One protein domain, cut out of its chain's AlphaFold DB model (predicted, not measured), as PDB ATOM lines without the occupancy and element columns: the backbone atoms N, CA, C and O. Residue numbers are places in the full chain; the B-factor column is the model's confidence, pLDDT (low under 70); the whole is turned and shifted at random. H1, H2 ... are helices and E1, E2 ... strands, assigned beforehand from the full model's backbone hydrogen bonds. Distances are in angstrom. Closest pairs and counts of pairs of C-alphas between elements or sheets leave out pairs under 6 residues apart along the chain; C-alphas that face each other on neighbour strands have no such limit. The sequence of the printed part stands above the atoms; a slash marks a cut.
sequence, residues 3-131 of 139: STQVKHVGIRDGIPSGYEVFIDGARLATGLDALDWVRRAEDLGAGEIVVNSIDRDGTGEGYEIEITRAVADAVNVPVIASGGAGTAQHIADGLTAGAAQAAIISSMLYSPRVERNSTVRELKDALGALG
ATOM      1  N   SER A   3     186.358 256.920 217.262       97.62
ATOM      2  CA  SER A   3     185.830 258.176 217.800       97.62
ATOM      3  C   SER A   3     184.323 258.044 217.923       97.62
ATOM      4  O   SER A   3     183.658 257.784 216.922       97.62
ATOM      5  N   THR A   4     183.789 258.210 219.132       98.25
ATOM      6  CA  THR A   4     182.368 257.985 219.411       98.25
ATOM      7  C   THR A   4     181.719 259.191 220.076       98.25
ATOM      8  O   THR A   4     182.332 259.879 220.891       98.25
ATOM      9  N   GLN A   5     180.473 259.454 219.691       98.62
ATOM     10  CA  GLN A   5     179.629 260.498 220.261       98.62
ATOM     11  C   GLN A   5     178.663 259.835 221.234       98.62
ATOM     12  O   GLN A   5     177.916 258.941 220.829       98.62
ATOM     13  N   VAL A   6     178.684 260.245 222.498       98.50
ATOM     14  CA  VAL A   6     177.865 259.641 223.557       98.50
ATOM     15  C   VAL A   6     176.970 260.685 224.201       98.50
ATOM     16  O   VAL A   6     177.386 261.826 224.403       98.50
ATOM     17  N   LYS A   7     175.738 260.299 224.521       98.62
ATOM     18  CA  LYS A   7     174.778 261.151 225.225       98.62
ATOM     19  C   LYS A   7     174.156 260.395 226.387       98.62
ATOM     20  O   LYS A   7     173.773 259.238 226.217       98.62
ATOM     21  N   HIS A   8     174.012 261.049 227.531       98.44
ATOM     22  CA  HIS A   8     173.260 260.506 228.649       98.44
ATOM     23  C   HIS A   8     171.762 260.493 228.313       98.44
ATOM     24  O   HIS A   8     171.142 261.525 228.043       98.44
ATOM     25  N   VAL A   9     171.173 259.301 228.314       98.44
ATOM     26  CA  VAL A   9     169.748 259.061 228.029       98.44
ATOM     27  C   VAL A   9     169.026 258.371 229.189       98.44
ATOM     28  O   VAL A   9     167.825 258.118 229.097       98.44
ATOM     29  N   GLY A  10     169.739 258.103 230.289       98.31
ATOM     30  CA  GLY A  10     169.245 257.349 231.437       98.31
ATOM     31  C   GLY A  10     169.237 255.838 231.197       98.31
ATOM     32  O   GLY A  10     169.214 255.360 230.062       98.31
ATOM     33  N   ILE A  11     169.274 255.074 232.290       98.19
ATOM     34  CA  ILE A  11     169.300 253.605 232.249       98.19
ATOM     35  C   ILE A  11     167.960 253.077 231.728       98.19
ATOM     36  O   ILE A  11     166.900 253.423 232.253       98.19
ATOM     37  N   ARG A  12     168.016 252.210 230.713       97.38
ATOM     38  CA  ARG A  12     166.849 251.540 230.123       97.38
ATOM     39  C   ARG A  12     167.243 250.240 229.430       97.38
ATOM     40  O   ARG A  12     168.426 249.984 229.217       97.38
ATOM     41  N   ASP A  13     166.251 249.443 229.041       97.38
ATOM     42  CA  ASP A  13     166.471 248.217 228.267       97.38
ATOM     43  C   ASP A  13     167.300 248.513 227.007       97.38
ATOM     44  O   ASP A  13     166.984 249.417 226.231       97.38
ATOM     45  N   GLY A  14     168.389 247.762 226.829       97.50
ATOM     46  CA  GLY A  14     169.356 247.953 225.743       97.50
ATOM     47  C   GLY A  14     170.422 249.029 225.987       97.50
ATOM     48  O   GLY A  14     171.407 249.028 225.261       97.50
ATOM     49  N   ILE A  15     170.268 249.889 227.004       98.69
ATOM     50  CA  ILE A  15     171.225 250.944 227.396       98.69
ATOM     51  C   ILE A  15     171.504 250.869 228.916       98.69
ATOM     52  O   ILE A  15     171.102 251.759 229.678       98.69
ATOM     53  N   PRO A  16     172.131 249.785 229.415       98.25
ATOM     54  CA  PRO A  16     172.379 249.601 230.845       98.25
ATOM     55  C   PRO A  16     173.361 250.618 231.449       98.25
ATOM     56  O   PRO A  16     173.300 250.854 232.653       98.25
ATOM     57  N   SER A  17     174.242 251.238 230.655       98.25
ATOM     58  CA  SER A  17     175.148 252.296 231.134       98.25
ATOM     59  C   SER A  17     174.448 253.639 231.351       98.25
ATOM     60  O   SER A  17     174.987 254.516 232.017       98.25
ATOM     61  N   GLY A  18     173.263 253.823 230.762       98.69
ATOM     62  CA  GLY A  18     172.593 255.117 230.675       98.69
ATOM     63  C   GLY A  18     173.143 256.054 229.594       98.69
ATOM     64  O   GLY A  18     172.612 257.153 229.432       98.69
ATOM     65  N   TYR A  19     174.151 255.627 228.827       98.81
ATOM     66  CA  TYR A  19     174.754 256.394 227.740       98.81
ATOM     67  C   TYR A  19     174.534 255.705 226.395       98.81
ATOM     68  O   TYR A  19     174.846 254.530 226.222       98.81
ATOM     69  N   GLU A  20     174.028 256.453 225.419       98.81
ATOM     70  CA  GLU A  20     173.742 255.953 224.074       98.81
ATOM     71  C   GLU A  20     174.694 256.559 223.043       98.81
ATOM     72  O   GLU A  20     175.064 257.734 223.127       98.81
ATOM     73  N   VAL A  21     175.074 255.753 222.049       98.81
ATOM     74  CA  VAL A  21     175.903 256.187 220.921       98.81
ATOM     75  C   VAL A  21     175.062 256.928 219.890       98.81
ATOM     76  O   VAL A  21     173.992 256.468 219.479       98.81
ATOM     77  N   PHE A  22     175.590 258.049 219.409       98.75
ATOM     78  CA  PHE A  22     175.008 258.838 218.333       98.75
ATOM     79  C   PHE A  22     175.935 258.878 217.114       98.75
ATOM     80  O   PHE A  22     177.159 258.832 217.217       98.75
ATOM     81  N   ILE A  23     175.337 259.009 215.935       98.25
ATOM     82  CA  ILE A  23     176.027 259.183 214.651       98.25
ATOM     83  C   ILE A  23     175.447 260.387 213.902       98.25
ATOM     84  O   ILE A  23     174.631 261.137 214.444       98.25
ATOM     85  N   ASP A  24     175.909 260.610 212.669       96.94
ATOM     86  CA  ASP A  24     175.516 261.755 211.837       96.94
ATOM     87  C   ASP A  24     175.670 263.097 212.582       96.94
ATOM     88  O   ASP A  24     174.728 263.866 212.753       96.94
ATOM     89  N   GLY A  25     176.871 263.356 213.108       93.88
ATOM     90  CA  GLY A  25     177.160 264.598 213.832       93.88
ATOM     91  C   GLY A  25     176.280 264.794 215.069       93.88
ATOM     92  O   GLY A  25     175.735 265.880 215.251       93.88
ATOM     93  N   ALA A  26     176.126 263.740 215.877       96.69
ATOM     94  CA  ALA A  26     175.323 263.720 217.103       96.69
ATOM     95  C   ALA A  26     173.800 263.901 216.905       96.69
ATOM     96  O   ALA A  26     173.087 264.202 217.862       96.69
ATOM     97  N   ARG A  27     173.276 263.710 215.685       97.12
ATOM     98  CA  ARG A  27     171.842 263.887 215.382       97.12
ATOM     99  C   ARG A  27     171.031 262.600 215.425       97.12
ATOM    100  O   ARG A  27     169.833 262.659 215.694       97.12
ATOM    101  N   LEU A  28     171.657 261.457 215.149       98.38
ATOM    102  CA  LEU A  28     170.962 260.177 215.034       98.38
ATOM    103  C   LEU A  28     171.365 259.238 216.168       98.38
ATOM    104  O   LEU A  28     172.516 258.813 216.241       98.38
ATOM    105  N   ALA A  29     170.403 258.905 217.024       98.38
ATOM    106  CA  ALA A  29     170.549 257.906 218.076       98.38
ATOM    107  C   ALA A  29     170.616 256.495 217.460       98.38
ATOM    108  O   ALA A  29     169.856 256.189 216.537       98.38
ATOM    109  N   THR A  30     171.540 255.654 217.923       98.44
ATOM    110  CA  THR A  30     171.786 254.327 217.319       98.44
ATOM    111  C   THR A  30     171.069 253.178 218.023       98.44
ATOM    112  O   THR A  30     170.997 252.083 217.467       98.44
ATOM    113  N   GLY A  31     170.566 253.395 219.239       98.19
ATOM    114  CA  GLY A  31     170.083 252.340 220.125       98.19
ATOM    115  C   GLY A  31     171.191 251.475 220.736       98.19
ATOM    116  O   GLY A  31     170.876 250.450 221.331       98.19
ATOM    117  N   LEU A  32     172.468 251.846 220.580       98.62
ATOM    118  CA  LEU A  32     173.602 251.113 221.144       98.62
ATOM    119  C   LEU A  32     174.051 251.729 222.468       98.62
ATOM    120  O   LEU A  32     174.278 252.940 222.547       98.62
ATOM    121  N   ASP A  33     174.247 250.878 223.471       98.88
ATOM    122  CA  ASP A  33     174.897 251.251 224.722       98.88
ATOM    123  C   ASP A  33     176.353 251.660 224.469       98.88
ATOM    124  O   ASP A  33     177.090 250.990 223.738       98.88
ATOM    125  N   ALA A  34     176.774 252.771 225.071       98.75
ATOM    126  CA  ALA A  34     178.110 253.310 224.878       98.75
ATOM    127  C   ALA A  34     179.208 252.353 225.360       98.75
ATOM    128  O   ALA A  34     180.220 252.214 224.670       98.75
ATOM    129  N   LEU A  35     179.020 251.674 226.498       98.81
ATOM    130  CA  LEU A  35     180.029 250.769 227.048       98.81
ATOM    131  C   LEU A  35     180.107 249.462 226.260       98.81
ATOM    132  O   LEU A  35     181.203 248.959 226.012       98.81
ATOM    133  N   ASP A  36     178.973 248.930 225.811       98.75
ATOM    134  CA  ASP A  36     178.980 247.748 224.941       98.75
ATOM    135  C   ASP A  36     179.617 248.060 223.581       98.75
ATOM    136  O   ASP A  36     180.360 247.243 223.028       98.75
ATOM    137  N   TRP A  37     179.387 249.265 223.052       98.75
ATOM    138  CA  TRP A  37     179.975 249.696 221.788       98.75
ATOM    139  C   TRP A  37     181.498 249.844 221.851       98.75
ATOM    140  O   TRP A  37     182.186 249.357 220.951       98.75
ATOM    141  N   VAL A  38     182.044 250.478 222.895       98.81
ATOM    142  CA  VAL A  38     183.505 250.663 223.004       98.81
ATOM    143  C   VAL A  38     184.242 249.341 223.219       98.81
ATOM    144  O   VAL A  38     185.281 249.143 222.594       98.81
ATOM    145  N   ARG A  39     183.676 248.401 223.995       98.81
ATOM    146  CA  ARG A  39     184.233 247.042 224.150       98.81
ATOM    147  C   ARG A  39     184.271 246.306 222.821       98.81
ATOM    148  O   ARG A  39     185.307 245.797 222.411       98.81
ATOM    149  N   ARG A  40     183.156 246.337 222.086       98.69
ATOM    150  CA  ARG A  40     183.092 245.740 220.751       98.69
ATOM    151  C   ARG A  40     184.101 246.373 219.794       98.69
ATOM    152  O   ARG A  40     184.665 245.676 218.957       98.69
ATOM    153  N   ALA A  41     184.312 247.683 219.866       98.62
ATOM    154  CA  ALA A  41     185.296 248.348 219.022       98.62
ATOM    155  C   ALA A  41     186.730 247.909 219.353       98.62
ATOM    156  O   ALA A  41     187.509 247.688 218.426       98.62
ATOM    157  N   GLU A  42     187.066 247.748 220.636       98.75
ATOM    158  CA  GLU A  42     188.342 247.166 221.071       98.75
ATOM    159  C   GLU A  42     188.513 245.736 220.534       98.75
ATOM    160  O   GLU A  42     189.525 245.457 219.890       98.75
ATOM    161  N   ASP A  43     187.498 244.873 220.673       98.62
ATOM    162  CA  ASP A  43     187.510 243.495 220.145       98.62
ATOM    163  C   ASP A  43     187.722 243.441 218.622       98.62
ATOM    164  O   ASP A  43     188.312 242.503 218.084       98.62
ATOM    165  N   LEU A  44     187.249 244.466 217.905       98.56
ATOM    166  CA  LEU A  44     187.430 244.624 216.459       98.56
ATOM    167  C   LEU A  44     188.785 245.247 216.076       98.56
ATOM    168  O   LEU A  44     189.055 245.433 214.887       98.56
ATOM    169  N   GLY A  45     189.642 245.562 217.050       98.62
ATOM    170  CA  GLY A  45     191.001 246.060 216.843       98.62
ATOM    171  C   GLY A  45     191.161 247.578 216.944       98.62
ATOM    172  O   GLY A  45     192.149 248.127 216.446       98.62
ATOM    173  N   ALA A  46     190.220 248.303 217.557       98.56
ATOM    174  CA  ALA A  46     190.418 249.723 217.831       98.56
ATOM    175  C   ALA A  46     191.542 249.917 218.862       98.56
ATOM    176  O   ALA A  46     191.361 249.634 220.032       98.56
ATOM    177  N   GLY A  47     192.688 250.456 218.432       98.56
ATOM    178  CA  GLY A  47     193.838 250.698 219.320       98.56
ATOM    179  C   GLY A  47     193.742 251.904 220.268       98.56
ATOM    180  O   GLY A  47     194.686 252.132 221.010       98.56
ATOM    181  N   GLU A  48     192.661 252.687 220.214       98.56
ATOM    182  CA  GLU A  48     192.367 253.815 221.121       98.56
ATOM    183  C   GLU A  48     190.897 254.249 220.958       98.56
ATOM    184  O   GLU A  48     190.316 254.048 219.877       98.56
ATOM    185  N   ILE A  49     190.321 254.870 221.993       98.81
ATOM    186  CA  ILE A  49     188.929 255.341 222.043       98.81
ATOM    187  C   ILE A  49     188.880 256.842 222.359       98.81
ATOM    188  O   ILE A  49     189.334 257.274 223.413       98.81
ATOM    189  N   VAL A  50     188.256 257.646 221.497       98.75
ATOM    190  CA  VAL A  50     187.833 259.013 221.839       98.75
ATOM    191  C   VAL A  50     186.389 258.985 222.303       98.75
ATOM    192  O   VAL A  50     185.497 258.617 221.533       98.75
ATOM    193  N   VAL A  51     186.163 259.432 223.536       98.44
ATOM    194  CA  VAL A  51     184.829 259.625 224.111       98.44
ATOM    195  C   VAL A  51     184.482 261.102 224.013       98.44
ATOM    196  O   VAL A  51     185.039 261.919 224.743       98.44
ATOM    197  N   ASN A  52     183.576 261.451 223.097       98.50
ATOM    198  CA  ASN A  52     183.035 262.803 223.002       98.50
ATOM    199  C   ASN A  52     181.645 262.859 223.640       98.50
ATOM    200  O   ASN A  52     180.697 262.284 223.101       98.50
ATOM    201  N   SER A  53     181.522 263.549 224.775       98.06
ATOM    202  CA  SER A  53     180.225 263.749 225.428       98.06
ATOM    203  C   SER A  53     179.436 264.860 224.741       98.06
ATOM    204  O   SER A  53     179.847 266.019 224.748       98.06
ATOM    205  N   ILE A  54     178.274 264.513 224.188       98.38
ATOM    206  CA  ILE A  54     177.342 265.461 223.565       98.38
ATOM    207  C   ILE A  54     176.799 266.449 224.602       98.38
ATOM    208  O   ILE A  54     176.588 267.615 224.283       98.38
ATOM    209  N   ASP A  55     176.594 266.002 225.842       98.06
ATOM    210  CA  ASP A  55     176.029 266.835 226.909       98.06
ATOM    211  C   ASP A  55     176.994 267.933 227.378       98.06
ATOM    212  O   ASP A  55     176.561 268.968 227.884       98.06
ATOM    213  N   ARG A  56     178.306 267.727 227.194       97.81
ATOM    214  CA  ARG A  56     179.349 268.699 227.552       97.81
ATOM    215  C   ARG A  56     179.934 269.441 226.359       97.81
ATOM    216  O   ARG A  56     180.595 270.461 226.550       97.81
ATOM    217  N   ASP A  57     179.723 268.977 225.131       96.25
ATOM    218  CA  ASP A  57     180.367 269.593 223.976       96.25
ATOM    219  C   ASP A  57     179.972 271.072 223.815       96.25
ATOM    220  O   ASP A  57     178.806 271.462 223.869       96.25
ATOM    221  N   GLY A  58     180.981 271.926 223.653       93.75
ATOM    222  CA  GLY A  58     180.814 273.373 223.531       93.75
ATOM    223  C   GLY A  58     180.393 274.136 224.796       93.75
ATOM    224  O   GLY A  58     180.330 275.364 224.715       93.75
ATOM    225  N   THR A  59     180.150 273.485 225.941       95.69
ATOM    226  CA  THR A  59     179.694 274.176 227.169       95.69
ATOM    227  C   THR A  59     180.814 274.946 227.869       95.69
ATOM    228  O   THR A  59     180.574 276.001 228.446       95.69
ATOM    229  N   GLY A  60     182.051 274.443 227.805       95.25
ATOM    230  CA  GLY A  60     183.184 275.001 228.552       95.25
ATOM    231  C   GLY A  60     183.197 274.623 230.040       95.25
ATOM    232  O   GLY A  60     184.088 275.065 230.766       95.25
ATOM    233  N   GLU A  61     182.260 273.786 230.487       96.88
ATOM    234  CA  GLU A  61     182.042 273.411 231.894       96.88
ATOM    235  C   GLU A  61     182.794 272.142 232.329       96.88
ATOM    236  O   GLU A  61     182.544 271.604 233.403       96.88
ATOM    237  N   GLY A  62     183.710 271.657 231.494       97.94
ATOM    238  CA  GLY A  62     184.514 270.468 231.748       97.94
ATOM    239  C   GLY A  62     184.063 269.240 230.966       97.94
ATOM    240  O   GLY A  62     183.003 269.235 230.340       97.94
ATOM    241  N   TYR A  63     184.915 268.215 230.958       98.69
ATOM    242  CA  TYR A  63     184.570 266.917 230.378       98.69
ATOM    243  C   TYR A  63     183.484 266.224 231.204       98.69
ATOM    244  O   TYR A  63     183.295 266.511 232.385       98.69
ATOM    245  N   GLU A  64     182.791 265.270 230.590       98.31
ATOM    246  CA  GLU A  64     181.880 264.394 231.321       98.31
ATOM    247  C   GLU A  64     182.711 263.275 231.970       98.31
ATOM    248  O   GLU A  64     183.199 262.370 231.289       98.31
ATOM    249  N   ILE A  65     182.960 263.402 233.274       98.69
ATOM    250  CA  ILE A  65     183.906 262.545 233.997       98.69
ATOM    251  C   ILE A  65     183.363 261.131 234.192       98.69
ATOM    252  O   ILE A  65     184.147 260.187 234.133       98.69
ATOM    253  N   GLU A  66     182.056 260.960 234.387       98.56
ATOM    254  CA  GLU A  66     181.457 259.653 234.659       98.56
ATOM    255  C   GLU A  66     181.588 258.714 233.458       98.56
ATOM    256  O   GLU A  66     182.107 257.608 233.604       98.56
ATOM    257  N   ILE A  67     181.202 259.151 232.256       98.56
ATOM    258  CA  ILE A  67     181.327 258.340 231.040       98.56
ATOM    259  C   ILE A  67     182.780 258.192 230.603       98.56
ATOM    260  O   ILE A  67     183.168 257.117 230.148       98.56
ATOM    261  N   THR A  68     183.608 259.228 230.778       98.81
ATOM    262  CA  THR A  68     185.046 259.124 230.485       98.81
ATOM    263  C   THR A  68     185.673 258.034 231.353       98.81
ATOM    264  O   THR A  68     186.338 257.140 230.828       98.81
ATOM    265  N   ARG A  69     185.385 258.052 232.662       98.81
ATOM    266  CA  ARG A  69     185.866 257.051 233.610       98.81
ATOM    267  C   ARG A  69     185.306 255.665 233.315       98.81
ATOM    268  O   ARG A  69     186.063 254.703 233.280       98.81
ATOM    269  N   ALA A  70     184.003 255.560 233.064       98.75
ATOM    270  CA  ALA A  70     183.356 254.287 232.773       98.75
ATOM    271  C   ALA A  70     183.920 253.627 231.506       98.75
ATOM    272  O   ALA A  70     184.067 252.409 231.473       98.75
ATOM    273  N   VAL A  71     184.270 254.413 230.480       98.81
ATOM    274  CA  VAL A  71     184.943 253.893 229.284       98.81
ATOM    275  C   VAL A  71     186.385 253.499 229.594       98.81
ATOM    276  O   VAL A  71     186.780 252.406 229.207       98.81
ATOM    277  N   ALA A  72     187.147 254.323 230.322       98.81
ATOM    278  CA  ALA A  72     188.516 253.995 230.735       98.81
ATOM    279  C   ALA A  72     188.602 252.705 231.567       98.81
ATOM    280  O   ALA A  72     189.537 251.933 231.392       98.81
ATOM    281  N   ASP A  73     187.608 252.435 232.415       98.75
ATOM    282  CA  ASP A  73     187.521 251.192 233.186       98.75
ATOM    283  C   ASP A  73     187.029 249.991 232.340       98.75
ATOM    284  O   ASP A  73     187.171 248.841 232.758       98.75
ATOM    285  N   ALA A  74     186.420 250.227 231.170       98.56
ATOM    286  CA  ALA A  74     185.793 249.191 230.344       98.56
ATOM    287  C   ALA A  74     186.689 248.618 229.236       98.56
ATOM    288  O   ALA A  74     186.334 247.565 228.703       98.56
ATOM    289  N   VAL A  75     187.788 249.292 228.880       98.69
ATOM    290  CA  VAL A  75     188.700 248.900 227.788       98.69
ATOM    291  C   VAL A  75     190.159 248.905 228.249       98.69
ATOM    292  O   VAL A  75     190.505 249.560 229.228       98.69
ATOM    293  N   ASN A  76     191.039 248.195 227.539       98.50
ATOM    294  CA  ASN A  76     192.481 248.158 227.831       98.50
ATOM    295  C   ASN A  76     193.302 249.100 226.937       98.50
ATOM    296  O   ASN A  76     194.488 249.328 227.187       98.50
ATOM    297  N   VAL A  77     192.694 249.628 225.876       98.75
ATOM    298  CA  VAL A  77     193.314 250.610 224.980       98.75
ATOM    299  C   VAL A  77     193.206 252.040 225.525       98.75
ATOM    300  O   VAL A  77     192.286 252.338 226.284       98.75
ATOM    301  N   PRO A  78     194.106 252.962 225.130       98.81
ATOM    302  CA  PRO A  78     194.048 254.346 225.582       98.81
ATOM    303  C   PRO A  78     192.711 255.037 225.275       98.81
ATOM    304  O   PRO A  78     192.182 254.944 224.165       98.81
ATOM    305  N   VAL A  79     192.210 255.786 226.252       98.88
ATOM    306  CA  VAL A  79     191.014 256.623 226.190       98.88
ATOM    307  C   VAL A  79     191.402 258.095 226.129       98.88
ATOM    308  O   VAL A  79     192.316 258.559 226.815       98.88
ATOM    309  N   ILE A  80     190.683 258.840 225.298       98.88
ATOM    310  CA  ILE A  80     190.871 260.266 225.066       98.88
ATOM    311  C   ILE A  80     189.576 260.992 225.440       98.88
ATOM    312  O   ILE A  80     188.534 260.772 224.814       98.88
ATOM    313  N   ALA A  81     189.646 261.873 226.437       98.62
ATOM    314  CA  ALA A  81     188.523 262.714 226.844       98.62
ATOM    315  C   ALA A  81     188.286 263.833 225.814       98.62
ATOM    316  O   ALA A  81     189.225 264.532 225.421       98.62
ATOM    317  N   SER A  82     187.039 264.025 225.373       98.38
ATOM    318  CA  SER A  82     186.666 265.062 224.404       98.38
ATOM    319  C   SER A  82     185.302 265.686 224.724       98.38
ATOM    320  O   SER A  82     184.396 265.024 225.230       98.38
ATOM    321  N   GLY A  83     185.158 266.975 224.400       95.62
ATOM    322  CA  GLY A  83     183.926 267.748 224.586       95.62
ATOM    323  C   GLY A  83     183.810 268.390 225.972       95.62
ATOM    324  O   GLY A  83     183.634 267.705 226.973       95.62
ATOM    325  N   GLY A  84     183.892 269.725 226.023       95.94
ATOM    326  CA  GLY A  84     183.497 270.524 227.195       95.94
ATOM    327  C   GLY A  84     184.598 271.228 227.984       95.94
ATOM    328  O   GLY A  84     184.293 272.142 228.743       95.94
ATOM    329  N   ALA A  85     185.880 270.915 227.789       97.38
ATOM    330  CA  ALA A  85     186.947 271.614 228.511       97.38
ATOM    331  C   ALA A  85     187.005 273.126 228.201       97.38
ATOM    332  O   ALA A  85     187.176 273.544 227.053       97.38
ATOM    333  N   GLY A  86     186.887 273.934 229.257       96.50
ATOM    334  CA  GLY A  86     187.110 275.389 229.251       96.50
ATOM    335  C   GLY A  86     188.288 275.900 230.099       96.50
ATOM    336  O   GLY A  86     188.644 277.069 229.986       96.50
ATOM    337  N   THR A  87     188.916 275.063 230.934       96.88
ATOM    338  CA  THR A  87     190.019 275.462 231.832       96.88
ATOM    339  C   THR A  87     191.098 274.378 231.891       96.88
ATOM    340  O   THR A  87     190.850 273.229 231.527       96.88
ATOM    341  N   ALA A  88     192.300 274.715 232.373       97.50
ATOM    342  CA  ALA A  88     193.349 273.718 232.610       97.50
ATOM    343  C   ALA A  88     192.946 272.687 233.683       97.50
ATOM    344  O   ALA A  88     193.310 271.520 233.556       97.50
ATOM    345  N   GLN A  89     192.145 273.087 234.680       98.44
ATOM    346  CA  GLN A  89     191.603 272.165 235.681       98.44
ATOM    347  C   GLN A  89     190.696 271.119 235.030       98.44
ATOM    348  O   GLN A  89     190.862 269.938 235.291       98.44
ATOM    349  N   HIS A  90     189.831 271.522 234.095       98.50
ATOM    350  CA  HIS A  90     188.995 270.575 233.353       98.50
ATOM    351  C   HIS A  90     189.826 269.535 232.590       98.50
ATOM    352  O   HIS A  90     189.443 268.369 232.512       98.50
ATOM    353  N   ILE A  91     190.980 269.941 232.046       98.56
ATOM    354  CA  ILE A  91     191.914 269.013 231.403       98.56
ATOM    355  C   ILE A  91     192.517 268.053 232.431       98.56
ATOM    356  O   ILE A  91     192.526 266.845 232.201       98.56
ATOM    357  N   ALA A  92     192.973 268.571 233.573       98.62
ATOM    358  CA  ALA A  92     193.505 267.750 234.654       98.62
ATOM    359  C   ALA A  92     192.468 266.736 235.169       98.62
ATOM    360  O   ALA A  92     192.811 265.570 235.356       98.62
ATOM    361  N   ASP A  93     191.204 267.135 235.322       98.69
ATOM    362  CA  ASP A  93     190.122 266.258 235.780       98.69
ATOM    363  C   ASP A  93     189.873 265.109 234.792       98.69
ATOM    364  O   ASP A  93     189.755 263.957 235.207       98.69
ATOM    365  N   GLY A  94     189.883 265.388 233.482       98.50
ATOM    366  CA  GLY A  94     189.771 264.349 232.451       98.50
ATOM    367  C   GLY A  94     190.908 263.321 232.511       98.50
ATOM    368  O   GLY A  94     190.663 262.120 232.406       98.50
ATOM    369  N   LEU A  95     192.141 263.785 232.738       98.50
ATOM    370  CA  LEU A  95     193.336 262.934 232.821       98.50
ATOM    371  C   LEU A  95     193.458 262.170 234.151       98.50
ATOM    372  O   LEU A  95     194.155 261.161 234.221       98.50
ATOM    373  N   THR A  96     192.818 262.655 235.217       98.19
ATOM    374  CA  THR A  96     192.936 262.088 236.569       98.19
ATOM    375  C   THR A  96     191.656 261.376 236.988       98.19
ATOM    376  O   THR A  96     191.603 260.149 236.953       98.19
ATOM    377  N   ALA A  97     190.606 262.116 237.344       98.50
ATOM    378  CA  ALA A  97     189.319 261.557 237.750       98.50
ATOM    379  C   ALA A  97     188.679 260.725 236.626       98.50
ATOM    380  O   ALA A  97     188.185 259.624 236.883       98.50
ATOM    381  N   GLY A  98     188.762 261.215 235.385       98.50
ATOM    382  CA  GLY A  98     188.304 260.515 234.184       98.50
ATOM    383  C   GLY A  98     189.209 259.362 233.738       98.50
ATOM    384  O   GLY A  98     188.800 258.578 232.890       98.50
ATOM    385  N   ALA A  99     190.417 259.239 234.299       98.50
ATOM    386  CA  ALA A  99     191.415 258.221 233.955       98.50
ATOM    387  C   ALA A  99     191.779 258.136 232.453       98.50
ATOM    388  O   ALA A  99     192.320 257.122 232.005       98.50
ATOM    389  N   ALA A 100     191.520 259.191 231.672       98.50
ATOM    390  CA  ALA A 100     191.898 259.245 230.266       98.50
ATOM    391  C   ALA A 100     193.417 259.429 230.112       98.50
ATOM    392  O   ALA A 100     194.058 260.156 230.868       98.50
ATOM    393  N   GLN A 101     194.006 258.813 229.087       98.31
ATOM    394  CA  GLN A 101     195.434 258.953 228.783       98.31
ATOM    395  C   GLN A 101     195.732 260.232 227.991       98.31
ATOM    396  O   GLN A 101     196.873 260.698 227.975       98.31
ATOM    397  N   ALA A 102     194.725 260.810 227.335       98.25
ATOM    398  CA  ALA A 102     194.841 262.092 226.654       98.25
ATOM    399  C   ALA A 102     193.533 262.890 226.722       98.25
ATOM    400  O   ALA A 102     192.473 262.372 227.069       98.25
ATOM    401  N   ALA A 103     193.616 264.167 226.360       98.12
ATOM    402  CA  ALA A 103     192.476 265.069 226.291       98.12
ATOM    403  C   ALA A 103     192.531 265.879 224.990       98.12
ATOM    404  O   ALA A 103     193.592 266.375 224.600       98.12
ATOM    405  N   ILE A 104     191.385 266.024 224.325       98.06
ATOM    406  CA  ILE A 104     191.210 266.888 223.156       98.06
ATOM    407  C   ILE A 104     190.605 268.214 223.609       98.06
ATOM    408  O   ILE A 104     189.616 268.257 224.342       98.06
ATOM    409  N   ILE A 105     191.187 269.308 223.126       96.62
ATOM    410  CA  ILE A 105     190.708 270.673 223.340       96.62
ATOM    411  C   ILE A 105     190.524 271.375 221.996       96.62
ATOM    412  O   ILE A 105     191.288 271.163 221.059       96.62
ATOM    413  N   SER A 106     189.498 272.219 221.912       95.31
ATOM    414  CA  SER A 106     189.141 272.966 220.700       95.31
ATOM    415  C   SER A 106     188.902 274.432 221.056       95.31
ATOM    416  O   SER A 106     189.770 275.279 220.842       95.31
ATOM    417  N   SER A 107     187.781 274.733 221.721       93.62
ATOM    418  CA  SER A 107     187.359 276.113 221.986       93.62
ATOM    419  C   SER A 107     188.381 276.954 222.750       93.62
ATOM    420  O   SER A 107     188.528 278.140 222.463       93.62
ATOM    421  N   MET A 108     189.133 276.339 223.665       95.69
ATOM    422  CA  MET A 108     190.182 277.013 224.433       95.69
ATOM    423  C   MET A 108     191.294 277.603 223.553       95.69
ATOM    424  O   MET A 108     191.912 278.580 223.963       95.69
ATOM    425  N   LEU A 109     191.545 277.050 222.360       96.56
ATOM    426  CA  LEU A 109     192.670 277.438 221.502       96.56
ATOM    427  C   LEU A 109     192.319 278.493 220.444       96.56
ATOM    428  O   LEU A 109     193.195 279.254 220.048       96.56
ATOM    429  N   TYR A 110     191.076 278.533 219.954       93.56
ATOM    430  CA  TYR A 110     190.732 279.394 218.807       93.56
ATOM    431  C   TYR A 110     189.261 279.831 218.718       93.56
ATOM    432  O   TYR A 110     188.868 280.451 217.730       93.56
ATOM    433  N   SER A 111     188.403 279.496 219.689       92.56
ATOM    434  CA  SER A 111     187.000 279.918 219.611       92.56
ATOM    435  C   SER A 111     186.866 281.423 219.859       92.56
ATOM    436  O   SER A 111     187.401 281.909 220.854       92.56
ATOM    437  N   PRO A 112     186.076 282.153 219.052       90.94
ATOM    438  CA  PRO A 112     185.745 283.552 219.327       90.94
ATOM    439  C   PRO A 112     184.754 283.709 220.493       90.94
ATOM    440  O   PRO A 112     184.410 284.827 220.861       90.94
ATOM    441  N   ARG A 113     184.235 282.600 221.043       86.75
ATOM    442  CA  ARG A 113     183.289 282.603 222.170       86.75
ATOM    443  C   ARG A 113     183.974 282.627 223.535       86.75
ATOM    444  O   ARG A 113     183.283 282.775 224.535       86.75
ATOM    445  N   VAL A 114     185.292 282.438 223.586       86.81
ATOM    446  CA  VAL A 114     186.067 282.593 224.821       86.81
ATOM    447  C   VAL A 114     186.713 283.973 224.833       86.81
ATOM    448  O   VAL A 114     187.165 284.449 223.798       86.81
ATOM    449  N   GLU A 115     186.753 284.615 226.002       87.75
ATOM    450  CA  GLU A 115     187.320 285.964 226.163       87.75
ATOM    451  C   GLU A 115     188.778 286.034 225.693       87.75
ATOM    452  O   GLU A 115     189.206 286.999 225.062       87.75
ATOM    453  N   ARG A 116     189.533 284.969 225.976       93.06
ATOM    454  CA  ARG A 116     190.926 284.820 225.580       93.06
ATOM    455  C   ARG A 116     191.225 283.367 225.252       93.06
ATOM    456  O   ARG A 116     190.976 282.476 226.064       93.06
ATOM    457  N   ASN A 117     191.832 283.133 224.095       96.25
ATOM    458  CA  ASN A 117     192.364 281.821 223.757       96.25
ATOM    459  C   ASN A 117     193.694 281.564 224.479       96.25
ATOM    460  O   ASN A 117     194.543 282.450 224.583       96.25
ATOM    461  N   SER A 118     193.871 280.339 224.964       96.50
ATOM    462  CA  SER A 118     195.132 279.862 225.528       96.50
ATOM    463  C   SER A 118     196.015 279.281 224.429       96.50
ATOM    464  O   SER A 118     195.528 278.681 223.472       96.50
ATOM    465  N   THR A 119     197.325 279.395 224.589       95.81
ATOM    466  CA  THR A 119     198.288 278.648 223.776       95.81
ATOM    467  C   THR A 119     198.521 277.251 224.349       95.81
ATOM    468  O   THR A 119     198.317 276.996 225.537       95.81
ATOM    469  N   VAL A 120     199.027 276.330 223.523       95.56
ATOM    470  CA  VAL A 120     199.415 274.988 223.991       95.56
ATOM    471  C   VAL A 120     200.502 275.062 225.072       95.56
ATOM    472  O   VAL A 120     200.492 274.248 225.992       95.56
ATOM    473  N   ARG A 121     201.423 276.036 224.991       96.06
ATOM    474  CA  ARG A 121     202.470 276.228 226.007       96.06
ATOM    475  C   ARG A 121     201.865 276.594 227.360       96.06
ATOM    476  O   ARG A 121     202.130 275.903 228.331       96.06
ATOM    477  N   GLU A 122     200.999 277.604 227.399       96.38
ATOM    478  CA  GLU A 122     200.356 278.041 228.646       96.38
ATOM    479  C   GLU A 122     199.542 276.924 229.299       96.38
ATOM    480  O   GLU A 122     199.560 276.772 230.516       96.38
ATOM    481  N   LEU A 123     198.855 276.106 228.495       97.00
ATOM    482  CA  LEU A 123     198.108 274.965 229.018       97.00
ATOM    483  C   LEU A 123     199.027 273.882 229.579       97.00
ATOM    484  O   LEU A 123     198.716 273.318 230.623       97.00
ATOM    485  N   LYS A 124     200.169 273.611 228.937       96.38
ATOM    486  CA  LYS A 124     201.176 272.691 229.484       96.38
ATOM    487  C   LYS A 124     201.762 273.201 230.799       96.38
ATOM    488  O   LYS A 124     201.897 272.404 231.723       96.38
ATOM    489  N   ASP A 125     202.064 274.493 230.893       96.38
ATOM    490  CA  ASP A 125     202.594 275.105 232.116       96.38
ATOM    491  C   ASP A 125     201.562 275.035 233.253       96.38
ATOM    492  O   ASP A 125     201.884 274.614 234.365       96.38
ATOM    493  N   ALA A 126     200.297 275.360 232.962       97.19
ATOM    494  CA  ALA A 126     199.202 275.261 233.925       97.19
ATOM    495  C   ALA A 126     198.956 273.813 234.384       97.19
ATOM    496  O   ALA A 126     198.780 273.569 235.574       97.19
ATOM    497  N   LEU A 127     198.993 272.842 233.469       97.75
ATOM    498  CA  LEU A 127     198.874 271.417 233.799       97.75
ATOM    499  C   LEU A 127     200.042 270.924 234.658       97.75
ATOM    500  O   LEU A 127     199.824 270.203 235.631       97.75
ATOM    501  N   GLY A 128     201.264 271.368 234.355       96.69
ATOM    502  CA  GLY A 128     202.433 271.102 235.189       96.69
ATOM    503  C   GLY A 128     202.277 271.662 236.605       96.69
ATOM    504  O   GLY A 128     202.576 270.966 237.573       96.69
ATOM    505  N   ALA A 129     201.735 272.878 236.747       97.25
ATOM    506  CA  ALA A 129     201.435 273.483 238.047       97.25
ATOM    507  C   ALA A 129     200.341 272.733 238.834       97.25
ATOM    508  O   ALA A 129     200.348 272.760 240.064       97.25
ATOM    509  N   LEU A 130     199.442 272.025 238.141       97.94
ATOM    510  CA  LEU A 130     198.443 271.121 238.727       97.94
ATOM    511  C   LEU A 130     198.996 269.714 239.034       97.94
ATOM    512  O   LEU A 130     198.258 268.850 239.499       97.94
ATOM    513  N   GLY A 131     200.285 269.463 238.781       96.62
ATOM    514  CA  GLY A 131     200.937 268.176 239.039       96.62
ATOM    515  C   GLY A 131     200.760 267.133 237.931       96.62
ATOM    516  O   GLY A 131     201.214 265.997 238.086       96.62
TER     517      GLY A 131
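Overview. This is residues 3 to 131 of the 139 residues of the protein "Unannotated protein" of freshwater metagenome (UniProt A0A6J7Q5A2). What is the main picture? A strongly twisted five-strand sheet has two helices, H1 and H2, side by side over one face, making two layers. Past its edge strand E5 the length is drawn out by H3, H4 and H5, with H5 at the far end. What is it made of? The printed part has 129 residues with five named helices and five named strands, in the order E1 E2 E3 H1 E4 H2 E5 H3 H4 H5; the sheet runs E3 E2 E1 E4 E5, mixed, and the class is mixed, helices and strands. It is compact, with a radius of gyration of the C-alphas of 14.8 A, and only just elongated, spanning 43 by 29 by 23 A.

Arrangement. How does the sheet form? E1, residues 3 to 8, E2, residues 19 to 23, and E3, residues 28 to 33, form a meander of two hairpins, each strand the antiparallel neighbour of the one before; N 20 and O 7 are 2.9 A apart, N 23 and O 28 2.8 A. E3, H1, residues 34 to 43, and E4, residues 49 to 53, form a split strand-helix-strand unit, two strands of one sheet that are not neighbours, with a helix between them along the chain and E2 and E1 between them in the sheet; E4, H2, residues 65 to 74, and E5, residues 79 to 82, form a strand-helix-strand unit with parallel neighbour strands, and both crossovers are right-handed. E4 is parallel to E1, N 6 to O 52 being 2.9 A, and to E5, N 80 to O 49 being 2.8 A. How do the helices stand? H1 and H2 are on the sheet at heights of 9.9 A and 7.3 A, and touch, the closest C-alphas being those of Leu 35 and Val 71, 6.2 A, at a shallow tilt of 34.5 degrees, only just short of steep, the same way. H3, residues 88 to 95, only grazes the sheet, and touches H5, residues 120 to 129, about perpendicular at 75 degrees, with C-alphas 88 and 123 closest at 6.1 A. H4, residues 107 to 110, is close to H5 but not clearly touching, the closest C-alphas being those of Leu 109 and Val 120, 7.6 A. Are the helix backbones complete? In H1, H2, H3 and H5 every O i to N i+4 pair is within hydrogen-bond range; H4 is too short for one, and its 1 O i to N i+3 pair is not within range.

Along the chain. Where does E1 begin? C-alpha 3 is at (185.830, 258.176, 217.800), and E1 measures 16.8 A. Where does H5 end? C-alpha 129 is at (201.435, 273.483, 238.047); H5 measures 14.3 A, H1 14.4 A and H2 14.0 A.

Size, cuts and confidence. How far does it reach? The C-alphas of Asp 13 and Arg 121, the two farthest apart, are 45.7 A apart. Are there cuts, long links or weak places? The printed part has no cut, the links E4 to H2 and H3 to H4 are long, and no printed residue is under 70 in pLDDT.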